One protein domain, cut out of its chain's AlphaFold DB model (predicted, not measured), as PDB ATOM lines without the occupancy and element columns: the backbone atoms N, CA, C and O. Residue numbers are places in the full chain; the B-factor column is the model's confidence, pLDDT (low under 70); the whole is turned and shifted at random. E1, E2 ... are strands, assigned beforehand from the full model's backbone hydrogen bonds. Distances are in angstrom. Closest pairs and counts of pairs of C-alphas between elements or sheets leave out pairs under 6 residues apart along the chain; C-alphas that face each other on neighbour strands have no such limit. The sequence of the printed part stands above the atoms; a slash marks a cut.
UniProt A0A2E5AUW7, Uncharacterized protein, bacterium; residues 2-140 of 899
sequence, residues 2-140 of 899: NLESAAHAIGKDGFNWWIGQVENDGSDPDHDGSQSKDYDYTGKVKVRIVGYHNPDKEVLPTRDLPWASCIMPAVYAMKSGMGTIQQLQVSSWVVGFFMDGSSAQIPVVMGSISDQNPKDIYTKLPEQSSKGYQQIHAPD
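Overview. This is residues 2 to 140 of the 899 residues of an uncharacterized protein of bacterium (UniProt A0A2E5AUW7). With little regular structure, the model is a small closed barrel of five short strands, from which long loops and both end stretches, residues 2 to 16 and 114 to 140, reach outward. The printed part has 139 residues, 30 in strands E1 to E5, all strand, mixed. It is compact, radius of gyration of the C-alphas 16.1 A, spanning 49 by 36 by 35 A.

Along the chain. E1, residues 17 to 24, begins at C-alpha 17 (-14.390, -4.580, -49.739), measures 20.4 A and bends by 56 degrees at residue 21. E2 is residues 45 to 49, E3 67 to 70, E4 93 to 98, 16.4 A. E5, 107 to 113, 16.1 A, ends at C-alpha 113 (-25.068, -1.885, -57.358).

Arrangement. Hairpins E1 and E2 (N 23 to O 46, 2.9 A) and E2 and E3 make a meander, successive antiparallel neighbours. E4, antiparallel to E1 with N 18 and O 96 2.9 A apart, completes a Greek key, fourth strand beside first. E5 is parallel to E3, N 109 and O 69 2.8 A apart, and forms a hairpin with E4.

Size, cuts and confidence. The printed part has no cut. Links E1 to E2, E2 to E3 and E3 to E4 are long. Sixty residues are under pLDDT 70, among them 2 to 14 and 114 to 140.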
ATOM      1  N   ASN A   2     -14.285   2.193 -24.519       27.08
ATOM      2  CA  ASN A   2     -12.877   2.494 -24.796       27.08
ATOM      3  C   ASN A   2     -12.522   1.948 -26.180       27.08
ATOM      4  O   ASN A   2     -12.590   0.744 -26.398       27.08
ATOM      5  N   LEU A   3     -12.157   2.840 -27.099       33.69
ATOM      6  CA  LEU A   3     -11.607   2.483 -28.405       33.69
ATOM      7  C   LEU A   3     -10.094   2.291 -28.263       33.69
ATOM      8  O   LEU A   3      -9.317   3.218 -28.491       33.69
ATOM      9  N   GLU A   4      -9.681   1.102 -27.831       35.59
ATOM     10  CA  GLU A   4      -8.278   0.687 -27.913       35.59
ATOM     11  C   GLU A   4      -7.936   0.202 -29.335       35.59
ATOM     12  O   GLU A   4      -8.807  -0.239 -30.080       35.59
ATOM     13  N   SER A   5      -6.654   0.298 -29.707       37.28
ATOM     14  CA  SER A   5      -6.138   0.206 -31.086       37.28
ATOM     15  C   SER A   5      -6.570   1.359 -32.012       37.28
ATOM     16  O   SER A   5      -7.596   1.332 -32.690       37.28
ATOM     17  N   ALA A   6      -5.738   2.403 -32.071       41.03
ATOM     18  CA  ALA A   6      -6.000   3.610 -32.851       41.03
ATOM     19  C   ALA A   6      -5.648   3.463 -34.348       41.03
ATOM     20  O   ALA A   6      -4.570   3.862 -34.803       41.03
ATOM     21  N   ALA A   7      -6.596   2.970 -35.146       38.94
ATOM     22  CA  ALA A   7      -6.557   3.076 -36.604       38.94
ATOM     23  C   ALA A   7      -7.004   4.482 -37.069       38.94
ATOM     24  O   ALA A   7      -8.098   4.671 -37.592       38.94
ATOM     25  N   HIS A   8      -6.140   5.495 -36.924       49.91
ATOM     26  CA  HIS A   8      -6.393   6.865 -37.424       49.91
ATOM     27  C   HIS A   8      -6.453   6.990 -38.968       49.91
ATOM     28  O   HIS A   8      -6.510   8.099 -39.495       49.91
ATOM     29  N   ALA A   9      -6.412   5.875 -39.704       57.19
ATOM     30  CA  ALA A   9      -6.492   5.821 -41.159       57.19
ATOM     31  C   ALA A   9      -7.249   4.556 -41.594       57.19
ATOM     32  O   ALA A   9      -6.754   3.441 -41.424       57.19
ATOM     33  N   ILE A  10      -8.438   4.741 -42.174       62.75
ATOM     34  CA  ILE A  10      -9.255   3.656 -42.735       62.75
ATOM     35  C   ILE A  10      -8.464   2.934 -43.837       62.75
ATOM     36  O   ILE A  10      -7.796   3.570 -44.652       62.75
ATOM     37  N   GLY A  11      -8.529   1.600 -43.858       59.78
ATOM     38  CA  GLY A  11      -7.861   0.762 -44.861       59.78
ATOM     39  C   GLY A  11      -6.366   0.505 -44.621       59.78
ATOM     40  O   GLY A  11      -5.780  -0.295 -45.349       59.78
ATOM     41  N   LYS A  12      -5.747   1.111 -43.594       67.06
ATOM     42  CA  LYS A  12      -4.350   0.830 -43.207       67.06
ATOM     43  C   LYS A  12      -4.146  -0.648 -42.851       67.06
ATOM     44  O   LYS A  12      -3.164  -1.249 -43.275       67.06
ATOM     45  N   ASP A  13      -5.099  -1.223 -42.126       65.50
ATOM     46  CA  ASP A  13      -5.088  -2.619 -41.670       65.50
ATOM     47  C   ASP A  13      -5.830  -3.551 -42.666       65.50
ATOM     48  O   ASP A  13      -6.384  -4.591 -42.301       65.50
ATOM     49  N   GLY A  14      -5.828  -3.153 -43.947       66.94
ATOM     50  CA  GLY A  14      -6.512  -3.794 -45.072       66.94
ATOM     51  C   GLY A  14      -7.813  -3.084 -45.461       66.94
ATOM     52  O   GLY A  14      -8.652  -2.797 -44.612       66.94
ATOM     53  N   PHE A  15      -8.012  -2.820 -46.757       77.31
ATOM     54  CA  PHE A  15      -9.290  -2.341 -47.299       77.31
ATOM     55  C   PHE A  15     -10.102  -3.530 -47.831       77.31
ATOM     56  O   PHE A  15     -10.066  -3.860 -49.018       77.31
ATOM     57  N   ASN A  16     -10.800  -4.213 -46.924       84.12
ATOM     58  CA  ASN A  16     -11.602  -5.386 -47.260       84.12
ATOM     59  C   ASN A  16     -12.984  -4.955 -47.750       84.12
ATOM     60  O   ASN A  16     -13.886  -4.697 -46.951       84.12
ATOM     61  N   TRP A  17     -13.122  -4.854 -49.072       86.75
ATOM     62  CA  TRP A  17     -14.390  -4.580 -49.739       86.75
ATOM     63  C   TRP A  17     -15.295  -5.819 -49.778       86.75
ATOM     64  O   TRP A  17     -14.825  -6.958 -49.713       86.75
ATOM     65  N   TRP A  18     -16.600  -5.594 -49.889       88.38
ATOM     66  CA  TRP A  18     -17.622  -6.636 -49.925       88.38
ATOM     67  C   TRP A  18     -18.832  -6.223 -50.765       88.38
ATOM     68  O   TRP A  18     -19.026  -5.043 -51.068       88.38
ATOM     69  N   ILE A  19     -19.669  -7.206 -51.109       88.75
ATOM     70  CA  ILE A  19     -21.009  -6.997 -51.677       88.75
ATOM     71  C   ILE A  19     -22.066  -7.643 -50.780       88.75
ATOM     72  O   ILE A  19     -21.795  -8.632 -50.095       88.75
ATOM     73  N   GLY A  20     -23.274  -7.098 -50.781       85.62
ATOM     74  CA  GLY A  20     -24.381  -7.620 -49.987       85.62
ATOM     75  C   GLY A  20     -25.730  -7.090 -50.445       85.62
ATOM     76  O   GLY A  20     -25.800  -6.247 -51.340       85.62
ATOM     77  N   GLN A  21     -26.791  -7.578 -49.811       86.88
ATOM     78  CA  GLN A  21     -28.157  -7.117 -50.037       86.88
ATOM     79  C   GLN A  21     -28.717  -6.478 -48.760       86.88
ATOM     80  O   GLN A  21     -28.540  -7.020 -47.665       86.88
ATOM     81  N   VAL A  22     -29.380  -5.329 -48.895       87.62
ATOM     82  CA  VAL A  22     -30.099  -4.660 -47.801       87.62
ATOM     83  C   VAL A  22     -31.328  -5.488 -47.424       87.62
ATOM     84  O   VAL A  22     -32.152  -5.798 -48.281       87.62
ATOM     85  N   GLU A  23     -31.469  -5.832 -46.145       82.50
ATOM     86  CA  GLU A  23     -32.638  -6.560 -45.623       82.50
ATOM     87  C   GLU A  23     -33.525  -5.719 -44.696       82.50
ATOM     88  O   GLU A  23     -34.682  -6.066 -44.484       82.50
ATOM     89  N   ASN A  24     -33.004  -4.610 -44.172       82.62
ATOM     90  CA  ASN A  24     -33.757  -3.577 -43.464       82.62
ATOM     91  C   ASN A  24     -33.033  -2.233 -43.683       82.62
ATOM     92  O   ASN A  24     -31.801  -2.176 -43.643       82.62
ATOM     93  N   ASP A  25     -33.787  -1.174 -43.958       79.50
ATOM     94  CA  ASP A  25     -33.307   0.150 -44.385       79.50
ATOM     95  C   ASP A  25     -33.112   1.155 -43.227       79.50
ATOM     96  O   ASP A  25     -32.829   2.333 -43.465       79.50
ATOM     97  N   GLY A  26     -33.259   0.684 -41.985       71.56
ATOM     98  CA  GLY A  26     -33.313   1.477 -40.757       71.56
ATOM     99  C   GLY A  26     -34.738   1.705 -40.240       71.56
ATOM    100  O   GLY A  26     -34.907   2.140 -39.097       71.56
ATOM    101  N   SER A  27     -35.768   1.403 -41.040       66.75
ATOM    102  CA  SER A  27     -37.166   1.563 -40.642       66.75
ATOM    103  C   SER A  27     -37.714   0.377 -39.839       66.75
ATOM    104  O   SER A  27     -37.233  -0.754 -39.884       66.75
ATOM    105  N   ASP A  28     -38.767   0.674 -39.090       62.25
ATOM    106  CA  ASP A  28     -39.634  -0.270 -38.396       62.25
ATOM    107  C   ASP A  28     -41.052   0.279 -38.615       62.25
ATOM    108  O   ASP A  28     -41.481   1.161 -37.860       62.25
ATOM    109  N   PRO A  29     -41.696  -0.082 -39.746       52.34
ATOM    110  CA  PRO A  29     -42.935   0.549 -40.190       52.34
ATOM    111  C   PRO A  29     -44.137   0.118 -39.347       52.34
ATOM    112  O   PRO A  29     -45.006   0.945 -39.076       52.34
ATOM    113  N   ASP A  30     -44.149  -1.125 -38.869       52.75
ATOM    114  CA  ASP A  30     -45.253  -1.709 -38.097       52.75
ATOM    115  C   ASP A  30     -45.231  -1.310 -36.608       52.75
ATOM    116  O   ASP A  30     -46.234  -1.465 -35.916       52.75
ATOM    117  N   HIS A  31     -44.119  -0.735 -36.122       51.50
ATOM    118  CA  HIS A  31     -43.944  -0.191 -34.762       51.50
ATOM    119  C   HIS A  31     -44.100  -1.211 -33.613       51.50
ATOM    120  O   HIS A  31     -44.113  -0.828 -32.441       51.50
ATOM    121  N   ASP A  32     -44.158  -2.507 -33.924       55.44
ATOM    122  CA  ASP A  32     -44.332  -3.609 -32.970       55.44
ATOM    123  C   ASP A  32     -43.002  -4.161 -32.413       55.44
ATOM    124  O   ASP A  32     -43.001  -4.993 -31.502       55.44
ATOM    125  N   GLY A  33     -41.859  -3.710 -32.943       56.38
ATOM    126  CA  GLY A  33     -40.532  -4.214 -32.578       56.38
ATOM    127  C   GLY A  33     -40.189  -5.586 -33.179       56.38
ATOM    128  O   GLY A  33     -39.203  -6.214 -32.771       56.38
ATOM    129  N   SER A  34     -40.964  -6.073 -34.154       56.25
ATOM    130  CA  SER A  34     -40.614  -7.268 -34.931       56.25
ATOM    131  C   SER A  34     -39.356  -7.037 -35.775       56.25
ATOM    132  O   SER A  34     -38.489  -7.919 -35.834       56.25
ATOM    133  N   GLN A  35     -39.233  -5.836 -36.354       61.97
ATOM    134  CA  GLN A  35     -38.112  -5.358 -37.164       61.97
ATOM    135  C   GLN A  35     -37.042  -4.632 -36.333       61.97
ATOM    136  O   GLN A  35     -37.222  -4.311 -35.160       61.97
ATOM    137  N   SER A  36     -35.878  -4.373 -36.939       67.56
ATOM    138  CA  SER A  36     -34.817  -3.568 -36.316       67.56
ATOM    139  C   SER A  36     -34.931  -2.101 -36.706       67.56
ATOM    140  O   SER A  36     -34.696  -1.765 -37.859       67.56
ATOM    141  N   LYS A  37     -35.212  -1.226 -35.737       75.25
ATOM    142  CA  LYS A  37     -35.263   0.230 -35.929       75.25
ATOM    143  C   LYS A  37     -33.892   0.877 -35.719       75.25
ATOM    144  O   LYS A  37     -33.190   0.541 -34.760       75.25
ATOM    145  N   ASP A  38     -33.527   1.841 -36.559       71.38
ATOM    146  CA  ASP A  38     -32.323   2.660 -36.377       71.38
ATOM    147  C   ASP A  38     -32.572   3.780 -35.346       71.38
ATOM    148  O   ASP A  38     -32.758   4.943 -35.694       71.38
ATOM    149  N   TYR A  39     -32.633   3.423 -34.057       65.44
ATOM    150  CA  TYR A  39     -33.065   4.311 -32.960       65.44
ATOM    151  C   TYR A  39     -32.252   5.607 -32.769       65.44
ATOM    152  O   TYR A  39     -32.728   6.518 -32.092       65.44
ATOM    153  N   ASP A  40     -31.038   5.701 -33.317       59.25
ATOM    154  CA  ASP A  40     -30.224   6.928 -33.292       59.25
ATOM    155  C   ASP A  40     -30.409   7.813 -34.545       59.25
ATOM    156  O   ASP A  40     -29.842   8.904 -34.613       59.25
ATOM    157  N   TYR A  41     -31.228   7.365 -35.505       66.38
ATOM    158  CA  TYR A  41     -31.570   8.036 -36.762       66.38
ATOM    159  C   TYR A  41     -30.353   8.456 -37.609       66.38
ATOM    160  O   TYR A  41     -30.411   9.439 -38.353       66.38
ATOM    161  N   THR A  42     -29.240   7.719 -37.524       66.81
ATOM    162  CA  THR A  42     -28.018   8.009 -38.300       66.81
ATOM    163  C   THR A  42     -28.041   7.471 -39.735       66.81
ATOM    164  O   THR A  42     -27.134   7.779 -40.509       66.81
ATOM    165  N   GLY A  43     -29.075   6.720 -40.126       74.81
ATOM    166  CA  GLY A  43     -29.239   6.196 -41.486       74.81
ATOM    167  C   GLY A  43     -28.442   4.914 -41.721       74.81
ATOM    168  O   GLY A  43     -27.884   4.717 -42.807       74.81
ATOM    169  N   LYS A  44     -28.348   4.059 -40.697       83.44
ATOM    170  CA  LYS A  44     -27.742   2.728 -40.813       83.44
ATOM    171  C   LYS A  44     -28.736   1.730 -41.401       83.44
ATOM    172  O   LYS A  44     -29.941   1.845 -41.215       83.44
ATOM    173  N   VAL A  45     -28.206   0.721 -42.085       89.31
ATOM    174  CA  VAL A  45     -28.982  -0.347 -42.739       89.31
ATOM    175  C   VAL A  45     -28.492  -1.728 -42.295       89.31
ATOM    176  O   VAL A  45     -27.317  -1.896 -41.960       89.31
ATOM    177  N   LYS A  46     -29.364  -2.739 -42.295       90.88
ATOM    178  CA  LYS A  46     -28.967  -4.146 -42.112       90.88
ATOM    179  C   LYS A  46     -28.617  -4.745 -43.471       90.88
ATOM    180  O   LYS A  46     -29.458  -4.764 -44.370       90.88
ATOM    181  N   VAL A  47     -27.404  -5.280 -43.616       91.31
ATOM    182  CA  VAL A  47     -26.936  -5.893 -44.874       91.31
ATOM    183  C   VAL A  47     -26.579  -7.359 -44.655       91.31
ATOM    184  O   VAL A  47     -25.765  -7.693 -43.789       91.31
ATOM    185  N   ARG A  48     -27.127  -8.259 -45.476       90.12
ATOM    186  CA  ARG A  48     -26.625  -9.635 -45.576       90.12
ATOM    187  C   ARG A  48     -25.450  -9.637 -46.556       90.12
ATOM    188  O   ARG A  48     -25.631  -9.388 -47.745       90.12
ATOM    189  N   ILE A  49     -24.236  -9.818 -46.034       90.44
ATOM    190  CA  ILE A  49     -22.977  -9.659 -46.773       90.44
ATOM    191  C   ILE A  49     -22.544 -11.017 -47.332       90.44
ATOM    192  O   ILE A  49     -22.380 -11.981 -46.579       90.44
ATOM    193  N   VAL A  50     -22.329 -11.085 -48.647       83.69
ATOM    194  CA  VAL A  50     -22.000 -12.329 -49.359       83.69
ATOM    195  C   VAL A  50     -20.687 -12.910 -48.837       83.69
ATOM    196  O   VAL A  50     -19.668 -12.227 -48.776       83.69
ATOM    197  N   GLY A  51     -20.716 -14.188 -48.456       81.00
ATOM    198  CA  GLY A  51     -19.558 -14.917 -47.925       81.00
ATOM    199  C   GLY A  51     -19.270 -14.696 -46.435       81.00
ATOM    200  O   GLY A  51     -18.551 -15.506 -45.856       81.00
ATOM    201  N   TYR A  52     -19.860 -13.674 -45.806       80.81
ATOM    202  CA  TYR A  52     -19.716 -13.391 -44.369       80.81
ATOM    203  C   TYR A  52     -20.976 -13.763 -43.577       80.81
ATOM    204  O   TYR A  52     -20.881 -14.341 -42.497       80.81
ATOM    205  N   HIS A  53     -22.164 -13.459 -44.107       88.69
ATOM    206  CA  HIS A  53     -23.446 -13.734 -43.456       88.69
ATOM    207  C   HIS A  53     -24.123 -14.952 -44.104       88.69
ATOM    208  O   HIS A  53     -24.210 -15.057 -45.333       88.69
ATOM    209  N   ASN A  54     -24.615 -15.878 -43.272       82.88
ATOM    210  CA  ASN A  54     -25.313 -17.085 -43.727       82.88
ATOM    211  C   ASN A  54     -26.529 -16.690 -44.599       82.88
ATOM    212  O   ASN A  54     -27.285 -15.822 -44.166       82.88
ATOM    213  N   PRO A  55     -26.746 -17.270 -45.800       75.69
ATOM    214  CA  PRO A  55     -27.961 -17.035 -46.588       75.69
ATOM    215  C   PRO A  55     -29.265 -17.352 -45.846       75.69
ATOM    216  O   PRO A  55     -30.292 -16.775 -46.182       75.69
ATOM    217  N   ASP A  56     -29.260 -18.265 -44.881       75.19
ATOM    218  CA  ASP A  56     -30.477 -18.715 -44.206       75.19
ATOM    219  C   ASP A  56     -30.950 -17.714 -43.127       75.19
ATOM    220  O   ASP A  56     -30.192 -17.365 -42.215       75.19
ATOM    221  N   LYS A  57     -32.204 -17.245 -43.232       76.00
ATOM    222  CA  LYS A  57     -32.823 -16.299 -42.284       76.00
ATOM    223  C   LYS A  57     -33.306 -16.970 -40.995       76.00
ATOM    224  O   LYS A  57     -33.495 -16.267 -40.008       76.00
ATOM    225  N   GLU A  58     -33.482 -18.291 -40.974       80.00
ATOM    226  CA  GLU A  58     -33.795 -19.051 -39.754       80.00
ATOM    227  C   GLU A  58     -32.528 -19.271 -38.909       80.00
ATOM    228  O   GLU A  58     -32.600 -19.313 -37.683       80.00
ATOM    229  N   VAL A  59     -31.352 -19.345 -39.550       82.94
ATOM    230  CA  VAL A  59     -30.050 -19.510 -38.869       82.94
ATOM    231  C   VAL A  59     -29.391 -18.174 -38.508       82.94
ATOM    232  O   VAL A  59     -28.687 -18.092 -37.503       82.94
ATOM    233  N   LEU A  60     -29.595 -17.123 -39.308       82.81
ATOM    234  CA  LEU A  60     -29.154 -15.758 -39.003       82.81
ATOM    235  C   LEU A  60     -30.279 -14.765 -39.346       82.81
ATOM    236  O   LEU A  60     -30.324 -14.263 -40.476       82.81
ATOM    237  N   PRO A  61     -31.197 -14.479 -38.406       84.81
ATOM    238  CA  PRO A  61     -32.292 -13.543 -38.627       84.81
ATOM    239  C   PRO A  61     -31.813 -12.135 -38.987       84.81
ATOM    240  O   PRO A  61     -30.748 -11.680 -38.569       84.81
ATOM    241  N   THR A  62     -32.633 -11.402 -39.741       83.31
ATOM    242  CA  THR A  62     -32.334 -10.030 -40.185       83.31
ATOM    243  C   THR A  62     -32.061  -9.066 -39.018       83.31
ATOM    244  O   THR A  62     -31.263  -8.140 -39.168       83.31
ATOM    245  N   ARG A  63     -32.651  -9.307 -37.831       82.38
ATOM    246  CA  ARG A  63     -32.401  -8.494 -36.625       82.38
ATOM    247  C   ARG A  63     -30.952  -8.582 -36.129       82.38
ATOM    248  O   ARG A  63     -30.408  -7.585 -35.652       82.38
ATOM    249  N   ASP A  64     -30.333  -9.750 -36.291       85.19
ATOM    250  CA  ASP A  64     -29.025 -10.109 -35.726       85.19
ATOM    251  C   ASP A  64     -27.856  -9.770 -36.668       85.19
ATOM    252  O   ASP A  64     -26.690  -9.885 -36.295       85.19
ATOM    253  N   LEU A  65     -28.153  -9.298 -37.885       89.69
ATOM    254  CA  LEU A  65     -27.156  -8.718 -38.786       89.69
ATOM    255  C   LEU A  65     -26.520  -7.462 -38.150       89.69
ATOM    256  O   LEU A  65     -27.234  -6.671 -37.518       89.69
ATOM    257  N   PRO A  66     -25.214  -7.202 -38.347       89.81
ATOM    258  CA  PRO A  66     -24.604  -5.942 -37.936       89.81
ATOM    259  C   PRO A  66     -25.225  -4.756 -38.690       89.81
ATOM    260  O   PRO A  66     -25.634  -4.868 -39.849       89.81
ATOM    261  N   TRP A  67     -25.280  -3.603 -38.024       89.38
ATOM    262  CA  TRP A  67     -25.652  -2.338 -38.655       89.38
ATOM    263  C   TRP A  67     -24.497  -1.815 -39.514       89.38
ATOM    264  O   TRP A  67     -23.379  -1.679 -39.018       89.38
ATOM    265  N   ALA A  68     -24.776  -1.483 -40.773       91.81
ATOM    266  CA  ALA A  68     -23.828  -0.852 -41.681       91.81
ATOM    267  C   ALA A  68     -24.117   0.648 -41.822       91.81
ATOM    268  O   ALA A  68     -25.252   1.044 -42.095       91.81
ATOM    269  N   SER A  69     -23.085   1.478 -41.670       89.62
ATOM    270  CA  SER A  69     -23.181   2.929 -41.885       89.62
ATOM    271  C   SER A  69     -23.060   3.275 -43.367       89.62
ATOM    272  O   SER A  69     -22.237   2.691 -44.068       89.62
ATOM    273  N   CYS A  70     -23.828   4.253 -43.848       89.69
ATOM    274  CA  CYS A  70     -23.794   4.672 -45.250       89.69
ATOM    275  C   CYS A  70     -22.861   5.875 -45.461       89.69
ATOM    276  O   CYS A  70     -23.037   6.920 -44.833       89.69
ATOM    277  N   ILE A  71     -21.891   5.763 -46.373       88.50
ATOM    278  CA  ILE A  71     -21.147   6.926 -46.875       88.50
ATOM    279  C   ILE A  71     -22.052   7.689 -47.831       88.50
ATOM    280  O   ILE A  71     -22.491   7.164 -48.851       88.50
ATOM    281  N   MET A  72     -22.296   8.954 -47.510       84.25
ATOM    282  CA  MET A  72     -23.160   9.811 -48.311       84.25
ATOM    283  C   MET A  72     -22.349  10.641 -49.320       84.25
ATOM    284  O   MET A  72     -21.216  11.032 -49.020       84.25
ATOM    285  N   PRO A  73     -22.901  10.948 -50.512       86.31
ATOM    286  CA  PRO A  73     -22.218  11.771 -51.507       86.31
ATOM    287  C   PRO A  73     -21.821  13.144 -50.955       86.31
ATOM    288  O   PRO A  73     -22.623  13.801 -50.297       86.31
ATOM    289  N   ALA A  74     -20.626  13.629 -51.311       84.56
ATOM    290  CA  ALA A  74     -20.033  14.868 -50.783       84.56
ATOM    291  C   ALA A  74     -20.823  16.171 -51.065       84.56
ATOM    292  O   ALA A  74     -20.444  17.238 -50.586       84.56
ATOM    293  N   VAL A  75     -21.919  16.101 -51.829       80.56
ATOM    294  CA  VAL A  75     -22.892  17.194 -52.001       80.56
ATOM    295  C   VAL A  75     -23.867  17.332 -50.821       80.56
ATOM    296  O   VAL A  75     -24.543  18.353 -50.712       80.56
ATOM    297  N   TYR A  76     -23.930  16.345 -49.921       76.94
ATOM    298  CA  TYR A  76     -24.733  16.377 -48.699       76.94
ATOM    299  C   TYR A  76     -23.830  16.507 -47.465       76.94
ATOM    300  O   TYR A  76     -22.966  15.672 -47.221       76.94
ATOM    301  N   ALA A  77     -24.045  17.557 -46.670       71.62
ATOM    302  CA  ALA A  77     -23.135  17.935 -45.583       71.62
ATOM    303  C   ALA A  77     -23.224  17.059 -44.314       71.62
ATOM    304  O   ALA A  77     -22.321  17.124 -43.483       71.62
ATOM    305  N   MET A  78     -24.316  16.302 -44.148       66.38
ATOM    306  CA  MET A  78     -24.632  15.429 -43.003       66.38
ATOM    307  C   MET A  78     -24.297  16.032 -41.635       66.38
ATOM    308  O   MET A  78     -23.651  15.420 -40.785       66.38
ATOM    309  N   LYS A  79     -24.746  17.275 -41.425       64.56
ATOM    310  CA  LYS A  79     -24.442  18.055 -40.223       64.56
ATOM    311  C   LYS A  79     -25.622  18.930 -39.820       64.56
ATOM    312  O   LYS A  79     -26.143  19.675 -40.642       64.56
ATOM    313  N   SER A  80     -26.002  18.886 -38.542       61.00
ATOM    314  CA  SER A  80     -26.995  19.798 -37.943       61.00
ATOM    315  C   SER A  80     -28.319  19.884 -38.729       61.00
ATOM    316  O   SER A  80     -28.828  20.973 -38.970       61.00
ATOM    317  N   GLY A  81     -28.845  18.738 -39.176       55.38
ATOM    318  CA  GLY A  81     -30.069  18.650 -39.988       55.38
ATOM    319  C   GLY A  81     -29.892  18.945 -41.486       55.38
ATOM    320  O   GLY A  81     -30.795  18.668 -42.269       55.38
ATOM    321  N   MET A  82     -28.734  19.451 -41.925       48.03
ATOM    322  CA  MET A  82     -28.439  19.673 -43.343       48.03
ATOM    323  C   MET A  82     -27.939  18.377 -43.993       48.03
ATOM    324  O   MET A  82     -26.783  17.985 -43.805       48.03
ATOM    325  N   GLY A  83     -28.798  17.712 -44.768       64.81
ATOM    326  CA  GLY A  83     -28.487  16.423 -45.383       64.81
ATOM    327  C   GLY A  83     -29.659  15.784 -46.133       64.81
ATOM    328  O   GLY A  83     -30.586  16.461 -46.569       64.81
ATOM    329  N   THR A  84     -29.590  14.465 -46.284       72.75
ATOM    330  CA  THR A  84     -30.662  13.566 -46.740       72.75
ATOM    331  C   THR A  84     -30.395  12.169 -46.159       72.75
ATOM    332  O   THR A  84     -29.368  11.974 -45.510       72.75
ATOM    333  N   ILE A  85     -31.282  11.199 -46.375       72.06
ATOM    334  CA  ILE A  85     -31.072   9.806 -45.947       72.06
ATOM    335  C   ILE A  85     -30.562   8.927 -47.096       72.06
ATOM    336  O   ILE A  85     -30.524   9.346 -48.250       72.06
ATOM    337  N   GLN A  86     -30.157   7.702 -46.765       76.94
ATOM    338  CA  GLN A  86     -29.434   6.783 -47.648       76.94
ATOM    339  C   GLN A  86     -30.234   6.254 -48.872       76.94
ATOM    340  O   GLN A  86     -29.626   5.900 -49.878       76.94
ATOM    341  N   GLN A  87     -31.577   6.290 -48.829       80.75
ATOM    342  CA  GLN A  87     -32.541   5.939 -49.903       80.75
ATOM    343  C   GLN A  87     -32.517   4.499 -50.473       80.75
ATOM    344  O   GLN A  87     -33.415   4.146 -51.242       80.75
ATOM    345  N   LEU A  88     -31.572   3.641 -50.082       78.25
ATOM    346  CA  LEU A  88     -31.560   2.214 -50.413       78.25
ATOM    347  C   LEU A  88     -32.821   1.543 -49.864       78.25
ATOM    348  O   LEU A  88     -33.134   1.655 -48.679       78.25
ATOM    349  N   GLN A  89     -33.508   0.809 -50.732       74.06
ATOM    350  CA  GLN A  89     -34.667  -0.005 -50.377       74.06
ATOM    351  C   GLN A  89     -34.234  -1.393 -49.893       74.06
ATOM    352  O   GLN A  89     -33.146  -1.871 -50.239       74.06
ATOM    353  N   VAL A  90     -35.111  -2.095 -49.178       77.50
ATOM    354  CA  VAL A  90     -34.965  -3.543 -48.957       77.50
ATOM    355  C   VAL A  90     -34.821  -4.263 -50.310       77.50
ATOM    356  O   VAL A  90     -35.391  -3.850 -51.317       77.50
ATOM    357  N   SER A  91     -34.015  -5.322 -50.348       72.75
ATOM    358  CA  SER A  91     -33.542  -6.028 -51.552       72.75
ATOM    359  C   SER A  91     -32.523  -5.280 -52.432       72.75
ATOM    360  O   SER A  91     -31.993  -5.890 -53.364       72.75
ATOM    361  N   SER A  92     -32.153  -4.026 -52.127       76.88
ATOM    362  CA  SER A  92     -31.087  -3.318 -52.864       76.88
ATOM    363  C   SER A  92     -29.738  -4.022 -52.723       76.88
ATOM    364  O   SER A  92     -29.298  -4.314 -51.607       76.88
ATOM    365  N   TRP A  93     -29.038  -4.226 -53.839       82.75
ATOM    366  CA  TRP A  93     -27.640  -4.650 -53.824       82.75
ATOM    367  C   TRP A  93     -26.712  -3.471 -53.534       82.75
ATOM    368  O   TRP A  93     -26.895  -2.365 -54.044       82.75
ATOM    369  N   VAL A  94     -25.696  -3.716 -52.711       89.50
ATOM    370  CA  VAL A  94     -24.745  -2.711 -52.224       89.50
ATOM    371  C   VAL A  94     -23.311  -3.215 -52.281       89.50
ATOM    372  O   VAL A  94     -23.041  -4.405 -52.100       89.50
ATOM    373  N   VAL A  95     -22.389  -2.277 -52.496       92.81
ATOM    374  CA  VAL A  95     -20.945  -2.452 -52.337       92.81
ATOM    375  C   VAL A  95     -20.469  -1.630 -51.141       92.81
ATOM    376  O   VAL A  95     -20.888  -0.488 -50.930       92.81
ATOM    377  N   GLY A  96     -19.585  -2.211 -50.342       91.38
ATOM    378  CA  GLY A  96     -19.068  -1.597 -49.126       91.38
ATOM    379  C   GLY A  96     -17.677  -2.095 -48.771       91.38
ATOM    380  O   GLY A  96     -17.027  -2.777 -49.562       91.38
ATOM    381  N   PHE A  97     -17.214  -1.737 -47.579       91.31
ATOM    382  CA  PHE A  97     -15.976  -2.246 -46.990       91.31
ATOM    383  C   PHE A  97     -16.096  -2.376 -45.470       91.31
ATOM    384  O   PHE A  97     -17.034  -1.861 -44.861       91.31
ATOM    385  N   PHE A  98     -15.171  -3.099 -44.845       87.94
ATOM    386  CA  PHE A  98     -15.047  -3.151 -43.387       87.94
ATOM    387  C   PHE A  98     -14.070  -2.079 -42.903       87.94
ATOM    388  O   PHE A  98     -12.909  -2.052 -43.319       87.94
ATOM    389  N   MET A  99     -14.536  -1.179 -42.035       81.88
ATOM    390  CA  MET A  99     -13.726  -0.072 -41.504       81.88
ATOM    391  C   MET A  99     -12.573  -0.570 -40.618       81.88
ATOM    392  O   MET A  99     -11.524   0.066 -40.552       81.88
ATOM    393  N   ASP A 100     -12.764  -1.731 -39.994       80.69
ATOM    394  CA  ASP A 100     -11.822  -2.488 -39.168       80.69
ATOM    395  C   ASP A 100     -11.042  -3.569 -39.953       80.69
ATOM    396  O   ASP A 100     -10.410  -4.452 -39.366       80.69
ATOM    397  N   GLY A 101     -11.065  -3.507 -41.288       81.19
ATOM    398  CA  GLY A 101     -10.217  -4.315 -42.165       81.19
ATOM    399  C   GLY A 101     -10.461  -5.819 -42.040       81.19
ATOM    400  O   GLY A 101     -11.494  -6.333 -42.469       81.19
ATOM    401  N   SER A 102      -9.474  -6.553 -41.519       77.12
ATOM    402  CA  SER A 102      -9.520  -8.023 -41.395       77.12
ATOM    403  C   SER A 102     -10.418  -8.555 -40.274       77.12
ATOM    404  O   SER A 102     -10.804  -9.720 -40.332       77.12
ATOM    405  N   SER A 103     -10.799  -7.717 -39.307       80.62
ATOM    406  CA  SER A 103     -11.713  -8.094 -38.220       80.62
ATOM    407  C   SER A 103     -13.179  -8.199 -38.672       80.62
ATOM    408  O   SER A 103     -13.944  -8.965 -38.088       80.62
ATOM    409  N   ALA A 104     -13.552  -7.494 -39.746       84.31
ATOM    410  CA  ALA A 104     -14.850  -7.577 -40.420       84.31
ATOM    411  C   ALA A 104     -16.102  -7.367 -39.532       84.31
ATOM    412  O   ALA A 104     -17.166  -7.919 -39.811       84.31
ATOM    413  N   GLN A 105     -15.995  -6.570 -38.466       83.19
ATOM    414  CA  GLN A 105     -17.089  -6.270 -37.532       83.19
ATOM    415  C   GLN A 105     -17.838  -4.973 -37.865       83.19
ATOM    416  O   GLN A 105     -18.995  -4.835 -37.472       83.19
ATOM    417  N   ILE A 106     -17.210  -4.013 -38.561       85.56
ATOM    418  CA  ILE A 106     -17.782  -2.675 -38.796       85.56
ATOM    419  C   ILE A 106     -18.001  -2.434 -40.301       85.56
ATOM    420  O   ILE A 106     -17.151  -1.832 -40.968       85.56
ATOM    421  N   PRO A 107     -19.123  -2.913 -40.873       92.38
ATOM    422  CA  PRO A 107     -19.445  -2.705 -42.280       92.38
ATOM    423  C   PRO A 107     -19.830  -1.250 -42.581       92.38
ATOM    424  O   PRO A 107     -20.555  -0.596 -41.832       92.38
ATOM    425  N   VAL A 108     -19.381  -0.757 -43.732       91.06
ATOM    426  CA  VAL A 108     -19.693   0.571 -44.264       91.06
ATOM    427  C   VAL A 108     -20.139   0.434 -45.718       91.06
ATOM    428  O   VAL A 108     -19.380  -0.059 -46.553       91.06
ATOM    429  N   VAL A 109     -21.362   0.866 -46.034       93.88
ATOM    430  CA  VAL A 109     -21.867   0.941 -47.415       93.88
ATOM    431  C   VAL A 109     -21.205   2.124 -48.118       93.88
ATOM    432  O   VAL A 109     -21.234   3.249 -47.620       93.88
ATOM    433  N   MET A 110     -20.625   1.870 -49.290       92.19
ATOM    434  CA  MET A 110     -19.979   2.879 -50.136       92.19
ATOM    435  C   MET A 110     -20.858   3.287 -51.331       92.19
ATOM    436  O   MET A 110     -20.713   4.392 -51.847       92.19
ATOM    437  N   GLY A 111     -21.773   2.415 -51.765       87.88
ATOM    438  CA  GLY A 111     -22.757   2.709 -52.805       87.88
ATOM    439  C   GLY A 111     -23.650   1.511 -53.135       87.88
ATOM    440  O   GLY A 111     -23.432   0.401 -52.646       87.88
ATOM    441  N   SER A 112     -24.656   1.731 -53.979       86.50
ATOM    442  CA  SER A 112     -25.500   0.672 -54.542       86.50
ATOM    443  C   SER A 112     -24.890   0.045 -55.800       86.50
ATOM    444  O   SER A 112     -24.075   0.650 -56.498       86.50
ATOM    445  N   ILE A 113     -25.311  -1.182 -56.096       78.06
ATOM    446  CA  ILE A 113     -25.068  -1.885 -57.358       78.06
ATOM    447  C   ILE A 113     -26.408  -1.937 -58.098       78.06
ATOM    448  O   ILE A 113     -27.426  -2.292 -57.505       78.06
ATOM    449  N   SER A 114     -26.428  -1.581 -59.383       63.75
ATOM    450  CA  SER A 114     -27.640  -1.667 -60.204       63.75
ATOM    451  C   SER A 114     -28.015  -3.119 -60.505       63.75
ATOM    452  O   SER A 114     -27.165  -3.887 -60.961       63.75
ATOM    453  N   ASP A 115     -29.291  -3.459 -60.330       56.88
ATOM    454  CA  ASP A 115     -29.870  -4.718 -60.808       56.88
ATOM    455  C   ASP A 115     -29.956  -4.752 -62.351       56.88
ATOM    456  O   ASP A 115     -29.873  -3.716 -63.022       56.88
ATOM    457  N   GLN A 116     -30.130  -5.940 -62.932       48.59
ATOM    458  CA  GLN A 116     -30.475  -6.072 -64.348       48.59
ATOM    459  C   GLN A 116     -31.970  -5.805 -64.537       48.59
ATOM    460  O   GLN A 116     -32.791  -6.533 -63.992       48.59
ATOM    461  N   ASN A 117     -32.330  -4.829 -65.375       43.97
ATOM    462  CA  ASN A 117     -33.717  -4.674 -65.827       43.97
ATOM    463  C   ASN A 117     -34.116  -5.901 -66.681       43.97
ATOM    464  O   ASN A 117     -33.559  -6.065 -67.777       43.97
ATOM    465  N   PRO A 118     -35.064  -6.753 -66.244       44.53
ATOM    466  CA  PRO A 118     -35.608  -7.809 -67.087       44.53
ATOM    467  C   PRO A 118     -36.447  -7.207 -68.225       44.53
ATOM    468  O   PRO A 118     -36.851  -6.044 -68.189       44.53
ATOM    469  N   LYS A 119     -36.715  -8.007 -69.262       38.41
ATOM    470  CA  LYS A 119     -37.584  -7.606 -70.388       38.41
ATOM    471  C   LYS A 119     -39.053  -7.988 -70.193       38.41
ATOM    472  O   LYS A 119     -39.891  -7.554 -70.979       38.41
ATOM    473  N   ASP A 120     -39.337  -8.786 -69.171       37.69
ATOM    474  CA  ASP A 120     -40.647  -9.345 -68.854       37.69
ATOM    475  C   ASP A 120     -41.210  -8.713 -67.570       37.69
ATOM    476  O   ASP A 120     -40.473  -8.126 -66.776       37.69
ATOM    477  N   ILE A 121     -42.526  -8.814 -67.368       41.34
ATOM    478  CA  ILE A 121     -43.229  -8.163 -66.253       41.34
ATOM    479  C   ILE A 121     -42.804  -8.772 -64.907       41.34
ATOM    480  O   ILE A 121     -42.817  -9.990 -64.727       41.34
ATOM    481  N   TYR A 122     -42.485  -7.904 -63.944       51.16
ATOM    482  CA  TYR A 122     -42.063  -8.262 -62.591       51.16
ATOM    483  C   TYR A 122     -43.120  -9.086 -61.829       51.16
ATOM    484  O   TYR A 122     -44.080  -8.549 -61.275       51.16
ATOM    485  N   THR A 123     -42.930 -10.403 -61.741       39.62
ATOM    486  CA  THR A 123     -43.764 -11.270 -60.896       39.62
ATOM    487  C   THR A 123     -43.295 -11.243 -59.444       39.62
ATOM    488  O   THR A 123     -42.152 -11.598 -59.156       39.62
ATOM    489  N   LYS A 124     -44.198 -10.911 -58.513       41.22
ATOM    490  CA  LYS A 124     -43.950 -11.044 -57.069       41.22
ATOM    491  C   LYS A 124     -43.730 -12.515 -56.699       41.22
ATOM    492  O   LYS A 124     -44.682 -13.296 -56.696       41.22
ATOM    493  N   LEU A 125     -42.504 -12.885 -56.327       43.84
ATOM    494  CA  LEU A 125     -42.306 -14.040 -55.448       43.84
ATOM    495  C   LEU A 125     -42.835 -13.684 -54.046       43.84
ATOM    496  O   LEU A 125     -42.753 -12.521 -53.648       43.84
ATOM    497  N   PRO A 126     -43.400 -14.648 -53.297       42.28
ATOM    498  CA  PRO A 126     -43.945 -14.371 -51.977       42.28
ATOM    499  C   PRO A 126     -42.847 -13.951 -50.994       42.28
ATOM    500  O   PRO A 126     -41.780 -14.558 -50.905       42.28
ATOM    501  N   GLU A 127     -43.180 -12.934 -50.208       44.66
ATOM    502  CA  GLU A 127     -42.365 -12.295 -49.166       44.66
ATOM    503  C   GLU A 127     -41.831 -13.294 -48.115       44.66
ATOM    504  O   GLU A 127     -40.738 -13.137 -47.573       44.66
ATOM    505  N   GLN A 128     -42.557 -14.401 -47.923       47.19
ATOM    506  CA  GLN A 128     -42.282 -15.513 -47.005       47.19
ATOM    507  C   GLN A 128     -41.142 -16.459 -47.452       47.19
ATOM    508  O   GLN A 128     -41.212 -17.669 -47.235       47.19
ATOM    509  N   SER A 129     -40.078 -15.953 -48.078       54.44
ATOM    510  CA  SER A 129     -38.885 -16.770 -48.353       54.44
ATOM    511  C   SER A 129     -37.876 -16.679 -47.202       54.44
ATOM    512  O   SER A 129     -37.249 -15.641 -46.994       54.44
ATOM    513  N   SER A 130     -37.645 -17.793 -46.494       56.31
ATOM    514  CA  SER A 130     -36.629 -17.910 -45.426       56.31
ATOM    515  C   SER A 130     -35.172 -17.858 -45.919       56.31
ATOM    516  O   SER A 130     -34.225 -18.029 -45.155       56.31
ATOM    517  N   LYS A 131     -34.968 -17.553 -47.204       57.41
ATOM    518  CA  LYS A 131     -33.662 -17.350 -47.831       57.41
ATOM    519  C   LYS A 131     -33.407 -15.854 -47.999       57.41
ATOM    520  O   LYS A 131     -34.227 -15.147 -48.577       57.41
ATOM    521  N   GLY A 132     -32.266 -15.382 -47.511       54.84
ATOM    522  CA  GLY A 132     -31.668 -14.107 -47.898       54.84
ATOM    523  C   GLY A 132     -31.068 -14.166 -49.304       54.84
ATOM    524  O   GLY A 132     -31.047 -15.225 -49.936       54.84
ATOM    525  N   TYR A 133     -30.588 -13.019 -49.791       67.56
ATOM    526  CA  TYR A 133     -30.277 -12.804 -51.214       67.56
ATOM    527  C   TYR A 133     -31.534 -13.007 -52.087       67.56
ATOM    528  O   TYR A 133     -31.540 -13.770 -53.055       67.56
ATOM    529  N   GLN A 134     -32.634 -12.361 -51.684       62.56
ATOM    530  CA  GLN A 134     -33.954 -12.502 -52.297       62.56
ATOM    531  C   GLN A 134     -33.958 -11.929 -53.720       62.56
ATOM    532  O   GLN A 134     -33.591 -10.776 -53.948       62.56
ATOM    533  N   GLN A 135     -34.405 -12.743 -54.678       53.03
ATOM    534  CA  GLN A 135     -34.633 -12.344 -56.068       53.03
ATOM    535  C   GLN A 135     -36.033 -11.734 -56.201       53.03
ATOM    536  O   GLN A 135     -36.960 -12.376 -56.692       53.03
ATOM    537  N   ILE A 136     -36.199 -10.512 -55.693       50.81
ATOM    538  CA  ILE A 136     -37.440  -9.738 -55.794       50.81
ATOM    539  C   ILE A 136     -37.074  -8.339 -56.293       50.81
ATOM    540  O   ILE A 136     -36.304  -7.626 -55.654       50.81
ATOM    541  N   HIS A 137     -37.604  -7.973 -57.459       48.12
ATOM    542  CA  HIS A 137     -37.372  -6.669 -58.077       48.12
ATOM    543  C   HIS A 137     -38.278  -5.593 -57.456       48.12
ATOM    544  O   HIS A 137     -39.358  -5.899 -56.945       48.12
ATOM    545  N   ALA A 138     -37.855  -4.329 -57.530       41.84
ATOM    546  CA  ALA A 138     -38.617  -3.207 -56.988       41.84
ATOM    547  C   ALA A 138     -39.988  -3.062 -57.692       41.84
ATOM    548  O   ALA A 138     -40.024  -3.000 -58.924       41.84
ATOM    549  N   PRO A 139     -41.110  -2.967 -56.950       42.62
ATOM    550  CA  PRO A 139     -42.442  -2.828 -57.546       42.62
ATOM    551  C   PRO A 139     -42.667  -1.464 -58.221       42.62
ATOM    552  O   PRO A 139     -43.569  -1.338 -59.043       42.62
ATOM    553  N   ASP A 140     -41.834  -0.466 -57.908       44.25
ATOM    554  CA  ASP A 140     -42.008   0.936 -58.306       44.25
ATOM    555  C   ASP A 140     -41.179   1.348 -59.541       44.25
ATOM    556  O   ASP A 140     -40.823   2.521 -59.690       44.25
TER     557      ASP A 140